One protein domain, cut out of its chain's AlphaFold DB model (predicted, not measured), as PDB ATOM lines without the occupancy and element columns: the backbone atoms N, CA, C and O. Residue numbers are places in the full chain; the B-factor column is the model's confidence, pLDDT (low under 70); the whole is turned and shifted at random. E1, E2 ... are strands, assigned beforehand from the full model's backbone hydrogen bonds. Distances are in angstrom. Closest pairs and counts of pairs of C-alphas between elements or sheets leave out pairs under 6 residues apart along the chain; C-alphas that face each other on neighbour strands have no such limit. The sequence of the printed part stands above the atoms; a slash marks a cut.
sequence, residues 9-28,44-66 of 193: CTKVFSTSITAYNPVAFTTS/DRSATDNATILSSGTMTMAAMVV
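What this domain is: This is residues 9 to 28 and 44 to 66 of the 193 residues of an uncharacterized protein of Alternaria arborescens (UniProt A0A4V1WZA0). Picture a bent two-stranded ribbon with an arm: E1 beside E5 makes one half, E2 beside E4 makes the other, and the two halves follow each other round a corner at residues 14 to 16 and 55 to 56. From the far end of the E2 and E4 half, E3 runs off as a lone arm, while residues 63 to 66 trail on beyond E5; nothing covers the faces of the ribbon. The printed part has 43 residues, with no named helix and five named strands in the order E1, E2, E3, E4, E5; it is all strand, for strands hold the 24 residues in named elements. Each half is an antiparallel sheet of two strands, order E1 - E5 and E2 - E4. The whole is loose, with a radius of gyration of the C-alphas of 13.0 A, and the C-alphas span 32 by 29 by 23 A along their three main axes.

How they stand to each other: Look first at E1, residues 9 to 13, and E5, residues 57 to 62, which are antiparallel neighbours with 163 degrees between their N-to-C directions. The C-alphas of Thr 10 and Thr 60 face each other at 4.5 A, and those of Phe 13 and Gly 57 at 5.5 A. Here N 11 and O 59 are within hydrogen-bond range at 2.9 A, and so are N 59 and O 11 at 2.8 A. Next find E2, residues 17 to 20, and E4, residues 51 to 54, antiparallel neighbours with 139 degrees between their directions. The C-alphas of Thr 18 and Ile 53 face each other at 4.6 A; N 19 and O 52 are within hydrogen-bond range at 2.8 A, as are N 54 and O 17 at 2.8 A. Between the two sheets, E4 and E5 meet only through their link, while E1 and E2 are apart, and so are E1 and E4, and E2 and E5. Last comes E3, residues 24 to 28, which pairs with no named strand and is apart from E1, E2, E4 and E5.

Where its parts are: Find C-alpha 9 at (27.400, 31.429, -37.559), where E1 begins; from there it runs 13.2 A to Phe 13. E5 is the longest strand by residues, with six; it runs 16.8 A from C-alpha 57 at (21.760, 23.535, -27.444) to C-alpha 62 at (32.687, 33.731, -35.058). E2 covers 9.8 A from Ile 17 to Tyr 20, and E4 covers 9.5 A from Ala 51 to Leu 54. For E3, start at Ala 24 and go 12.7 A to C-alpha 28 at (35.036, 36.421, -5.928). The centre of E3 is the farthest from the mean of the C-alphas, at 18.5 A, and that of E2 is the nearest, at 6.0 A.

The domain as a whole: The two C-alphas farthest apart are those of Ser 28 and Val 66, at 38.7 A, whereas the first and last printed C-alphas, of Cys 9 and Val 66, are 14.8 A apart. After Ser 28 you meet a cut: residues 29 to 43 are not printed, and C-alphas 28 and 44 are 19.0 A apart across it. The link from E3 to E4 is the link across the cut; the links from E1 to E2, from E2 to E3 and from E4 to E5 are tight. Read the B-factor column for the model's confidence: the mean pLDDT of the printed part is 71.4, and 15 residues are under 70, namely residues 19 to 25 and 44 to 51.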
ATOM      1  N   CYS A   9      28.097  32.621 -37.096       78.81
ATOM      2  CA  CYS A   9      27.400  31.429 -37.559       78.81
ATOM      3  C   CYS A   9      26.730  30.769 -36.352       78.81
ATOM      4  O   CYS A   9      27.404  30.428 -35.379       78.81
ATOM      5  N   THR A  10      25.410  30.594 -36.415       82.44
ATOM      6  CA  THR A  10      24.620  29.993 -35.332       82.44
ATOM      7  C   THR A  10      23.918  28.736 -35.832       82.44
ATOM      8  O   THR A  10      23.293  28.762 -36.889       82.44
ATOM      9  N   LYS A  11      23.996  27.640 -35.073       83.19
ATOM     10  CA  LYS A  11      23.273  26.393 -35.356       83.19
ATOM     11  C   LYS A  11      22.636  25.852 -34.082       83.19
ATOM     12  O   LYS A  11      23.310  25.714 -33.063       83.19
ATOM     13  N   VAL A  12      21.354  25.507 -34.158       85.75
ATOM     14  CA  VAL A  12      20.649  24.781 -33.093       85.75
ATOM     15  C   VAL A  12      20.792  23.283 -33.346       85.75
ATOM     16  O   VAL A  12      20.700  22.832 -34.489       85.75
ATOM     17  N   PHE A  13      21.034  22.513 -32.291       84.44
ATOM     18  CA  PHE A  13      21.105  21.058 -32.354       84.44
ATOM     19  C   PHE A  13      20.203  20.424 -31.293       84.44
ATOM     20  O   PHE A  13      20.048  20.940 -30.187       84.44
ATOM     21  N   SER A  14      19.620  19.282 -31.652       83.75
ATOM     22  CA  SER A  14      18.753  18.460 -30.796       83.75
ATOM     23  C   SER A  14      19.251  17.017 -30.663       83.75
ATOM     24  O   SER A  14      18.568  16.170 -30.098       83.75
ATOM     25  N   THR A  15      20.420  16.725 -31.235       81.56
ATOM     26  CA  THR A  15      21.115  15.440 -31.137       81.56
ATOM     27  C   THR A  15      22.331  15.601 -30.243       81.56
ATOM     28  O   THR A  15      22.991  16.636 -30.306       81.56
ATOM     29  N   SER A  16      22.668  14.571 -29.471       79.94
ATOM     30  CA  SER A  16      23.821  14.604 -28.574       79.94
ATOM     31  C   SER A  16      25.119  14.972 -29.303       79.94
ATOM     32  O   SER A  16      25.504  14.294 -30.254       79.94
ATOM     33  N   ILE A  17      25.804  16.020 -28.837       73.75
ATOM     34  CA  ILE A  17      27.141  16.410 -29.298       73.75
ATOM     35  C   ILE A  17      28.138  16.362 -28.144       73.75
ATOM     36  O   ILE A  17      27.812  16.710 -27.010       73.75
ATOM     37  N   THR A  18      29.374  15.974 -28.439       77.31
ATOM     38  CA  THR A  18      30.482  16.076 -27.488       77.31
ATOM     39  C   THR A  18      31.050  17.487 -27.557       77.31
ATOM     40  O   THR A  18      31.622  17.875 -28.575       77.31
ATOM     41  N   ALA A  19      30.890  18.254 -26.484       67.81
ATOM     42  CA  ALA A  19      31.395  19.614 -26.380       67.81
ATOM     43  C   ALA A  19      32.483  19.723 -25.318       67.81
ATOM     44  O   ALA A  19      32.513  18.971 -24.343       67.81
ATOM     45  N   TYR A  20      33.376  20.685 -25.521       69.12
ATOM     46  CA  TYR A  20      34.396  21.005 -24.542       69.12
ATOM     47  C   TYR A  20      33.767  21.669 -23.316       69.12
ATOM     48  O   TYR A  20      33.004  22.624 -23.458       69.12
ATOM     49  N   ASN A  21      34.087  21.166 -22.129       65.75
ATOM     50  CA  ASN A  21      33.683  21.742 -20.857       65.75
ATOM     51  C   ASN A  21      34.916  22.384 -20.205       65.75
ATOM     52  O   ASN A  21      35.680  21.675 -19.548       65.75
ATOM     53  N   PRO A  22      35.168  23.688 -20.410       58.66
ATOM     54  CA  PRO A  22      36.333  24.317 -19.812       58.66
ATOM     55  C   PRO A  22      36.228  24.273 -18.288       58.66
ATOM     56  O   PRO A  22      35.154  24.479 -17.721       58.66
ATOM     57  N   VAL A  23      37.354  24.024 -17.616       56.91
ATOM     58  CA  VAL A  23      37.412  24.172 -16.159       56.91
ATOM     59  C   VAL A  23      37.113  25.635 -15.834       56.91
ATOM     60  O   VAL A  23      37.851  26.537 -16.232       56.91
ATOM     61  N   ALA A  24      35.995  25.876 -15.155       62.22
ATOM     62  CA  ALA A  24      35.625  27.200 -14.686       62.22
ATOM     63  C   ALA A  24      36.214  27.416 -13.292       62.22
ATOM     64  O   ALA A  24      35.947  26.638 -12.374       62.22
ATOM     65  N   PHE A  25      36.989  28.484 -13.119       61.50
ATOM     66  CA  PHE A  25      37.403  28.929 -11.794       61.50
ATOM     67  C   PHE A  25      36.535  30.109 -11.377       61.50
ATOM     68  O   PHE A  25      36.233  31.012 -12.156       61.50
ATOM     69  N   THR A  26      36.074  30.056 -10.132       71.00
ATOM     70  CA  THR A  26      35.204  31.080  -9.560       71.00
ATOM     71  C   THR A  26      36.063  32.105  -8.835       71.00
ATOM     72  O   THR A  26      36.666  31.789  -7.808       71.00
ATOM     73  N   THR A  27      36.103  33.333  -9.344       73.00
ATOM     74  CA  THR A  27      36.805  34.452  -8.708       73.00
ATOM     75  C   THR A  27      35.781  35.329  -7.998       73.00
ATOM     76  O   THR A  27      34.887  35.875  -8.632       73.00
ATOM     77  N   SER A  28      35.890  35.490  -6.679       78.00
ATOM     78  CA  SER A  28      35.036  36.421  -5.928       78.00
ATOM     79  C   SER A  28      35.820  37.675  -5.558       78.00
ATOM     80  O   SER A  28      36.941  37.583  -5.059       78.00
ATOM     81  N   ASP A  44      40.673  27.712 -20.460       54.12
ATOM     82  CA  ASP A  44      41.269  26.459 -20.879       54.12
ATOM     83  C   ASP A  44      42.066  26.670 -22.154       54.12
ATOM     84  O   ASP A  44      41.525  26.957 -23.221       54.12
ATOM     85  N   ARG A  45      43.385  26.611 -21.993       51.69
ATOM     86  CA  ARG A  45      44.352  26.896 -23.049       51.69
ATOM     87  C   ARG A  45      44.658  25.671 -23.902       51.69
ATOM     88  O   ARG A  45      45.256  25.827 -24.955       51.69
ATOM     89  N   SER A  46      44.272  24.482 -23.440       53.56
ATOM     90  CA  SER A  46      44.652  23.220 -24.071       53.56
ATOM     91  C   SER A  46      43.471  22.532 -24.754       53.56
ATOM     92  O   SER A  46      43.685  21.763 -25.682       53.56
ATOM     93  N   ALA A  47      42.219  22.829 -24.377       53.41
ATOM     94  CA  ALA A  47      41.027  22.226 -24.993       53.41
ATOM     95  C   ALA A  47      41.068  20.674 -25.040       53.41
ATOM     96  O   ALA A  47      40.436  20.047 -25.901       53.41
ATOM     97  N   THR A  48      41.845  20.043 -24.151       52.78
ATOM     98  CA  THR A  48      42.256  18.637 -24.290       52.78
ATOM     99  C   THR A  48      41.555  17.680 -23.349       52.78
ATOM    100  O   THR A  48      41.352  16.537 -23.747       52.78
ATOM    101  N   ASP A  49      41.131  18.110 -22.157       55.28
ATOM    102  CA  ASP A  49      40.951  17.124 -21.080       55.28
ATOM    103  C   ASP A  49      39.529  17.004 -20.517       55.28
ATOM    104  O   ASP A  49      39.206  15.976 -19.927       55.28
ATOM    105  N   ASN A  50      38.629  17.960 -20.773       62.19
ATOM    106  CA  ASN A  50      37.251  17.893 -20.274       62.19
ATOM    107  C   ASN A  50      36.219  18.005 -21.399       62.19
ATOM    108  O   ASN A  50      35.950  19.082 -21.923       62.19
ATOM    109  N   ALA A  51      35.599  16.878 -21.752       66.81
ATOM    110  CA  ALA A  51      34.481  16.828 -22.687       66.81
ATOM    111  C   ALA A  51      33.194  16.395 -21.971       66.81
ATOM    112  O   ALA A  51      33.207  15.489 -21.143       66.81
ATOM    113  N   THR A  52      32.075  17.030 -22.312       73.00
ATOM    114  CA  THR A  52      30.733  16.664 -21.844       73.00
ATOM    115  C   THR A  52      29.812  16.400 -23.029       73.00
ATOM    116  O   THR A  52      30.045  16.895 -24.133       73.00
ATOM    117  N   ILE A  53      28.760  15.613 -22.815       77.38
ATOM    118  CA  ILE A  53      27.749  15.338 -23.836       77.38
ATOM    119  C   ILE A  53      26.591  16.314 -23.636       77.38
ATOM    120  O   ILE A  53      25.888  16.265 -22.629       77.38
ATOM    121  N   LEU A  54      26.378  17.193 -24.612       72.44
ATOM    122  CA  LEU A  54      25.228  18.091 -24.671       72.44
ATOM    123  C   LEU A  54      24.137  17.442 -25.519       72.44
ATOM    124  O   LEU A  54      24.335  17.242 -26.713       72.44
ATOM    125  N   SER A  55      22.976  17.139 -24.937       76.25
ATOM    126  CA  SER A  55      21.841  16.542 -25.665       76.25
ATOM    127  C   SER A  55      21.116  17.527 -26.589       76.25
ATOM    128  O   SER A  55      20.517  17.115 -27.578       76.25
ATOM    129  N   SER A  56      21.154  18.825 -26.277       84.50
ATOM    130  CA  SER A  56      20.606  19.898 -27.117       84.50
ATOM    131  C   SER A  56      21.248  21.242 -26.767       84.50
ATOM    132  O   SER A  56      21.796  21.398 -25.673       84.50
ATOM    133  N   GLY A  57      21.205  22.207 -27.685       78.56
ATOM    134  CA  GLY A  57      21.760  23.535 -27.444       78.56
ATOM    135  C   GLY A  57      21.873  24.401 -28.693       78.56
ATOM    136  O   GLY A  57      21.467  24.022 -29.792       78.56
ATOM    137  N   THR A  58      22.441  25.592 -28.506       78.06
ATOM    138  CA  THR A  58      22.779  26.518 -29.591       78.06
ATOM    139  C   THR A  58      24.290  26.673 -29.643       78.06
ATOM    140  O   THR A  58      24.913  27.013 -28.642       78.06
ATOM    141  N   MET A  59      24.877  26.416 -30.806       75.12
ATOM    142  CA  MET A  59      26.296  26.620 -31.062       75.12
ATOM    143  C   MET A  59      26.482  27.910 -31.853       75.12
ATOM    144  O   MET A  59      25.883  28.078 -32.915       75.12
ATOM    145  N   THR A  60      27.327  28.802 -31.344       78.44
ATOM    146  CA  THR A  60      27.722  30.046 -32.011       78.44
ATOM    147  C   THR A  60      29.218  30.021 -32.284       78.44
ATOM    148  O   THR A  60      29.997  29.800 -31.358       78.44
ATOM    149  N   MET A  61      29.631  30.287 -33.521       76.69
ATOM    150  CA  MET A  61      31.034  30.545 -33.850       76.69
ATOM    151  C   MET A  61      31.177  31.904 -34.529       76.69
ATOM    152  O   MET A  61      30.323  32.309 -35.320       76.69
ATOM    153  N   ALA A  62      32.275  32.598 -34.242       78.00
ATOM    154  CA  ALA A  62      32.687  33.731 -35.058       78.00
ATOM    155  C   ALA A  62      33.140  33.233 -36.434       78.00
ATOM    156  O   ALA A  62      33.750  32.167 -36.540       78.00
ATOM    157  N   ALA A  63      32.857  34.006 -37.483       74.00
ATOM    158  CA  ALA A  63      33.417  33.752 -38.800       74.00
ATOM    159  C   ALA A  63      34.948  33.718 -38.705       74.00
ATOM    160  O   ALA A  63      35.578  34.690 -38.285       74.00
ATOM    161  N   MET A  64      35.534  32.592 -39.103       70.25
ATOM    162  CA  MET A  64      36.976  32.465 -39.259       70.25
ATOM    163  C   MET A  64      37.356  32.855 -40.686       70.25
ATOM    164  O   MET A  64      36.719  32.425 -41.648       70.25
ATOM    165  N   VAL A  65      38.385  33.688 -40.824       76.00
ATOM    166  CA  VAL A  65      38.968  34.001 -42.129       76.00
ATOM    167  C   VAL A  65      40.036  32.954 -42.404       76.00
ATOM    168  O   VAL A  65      41.061  32.921 -41.725       76.00
ATOM    169  N   VAL A  66      39.779  32.085 -43.379       78.06
ATOM    170  CA  VAL A  66      40.772  31.123 -43.859       78.06
ATOM    171  C   VAL A  66      41.594  31.806 -44.944       78.06
ATOM    172  O   VAL A  66      41.064  32.177 -45.991       78.06
TER     173      VAL A  66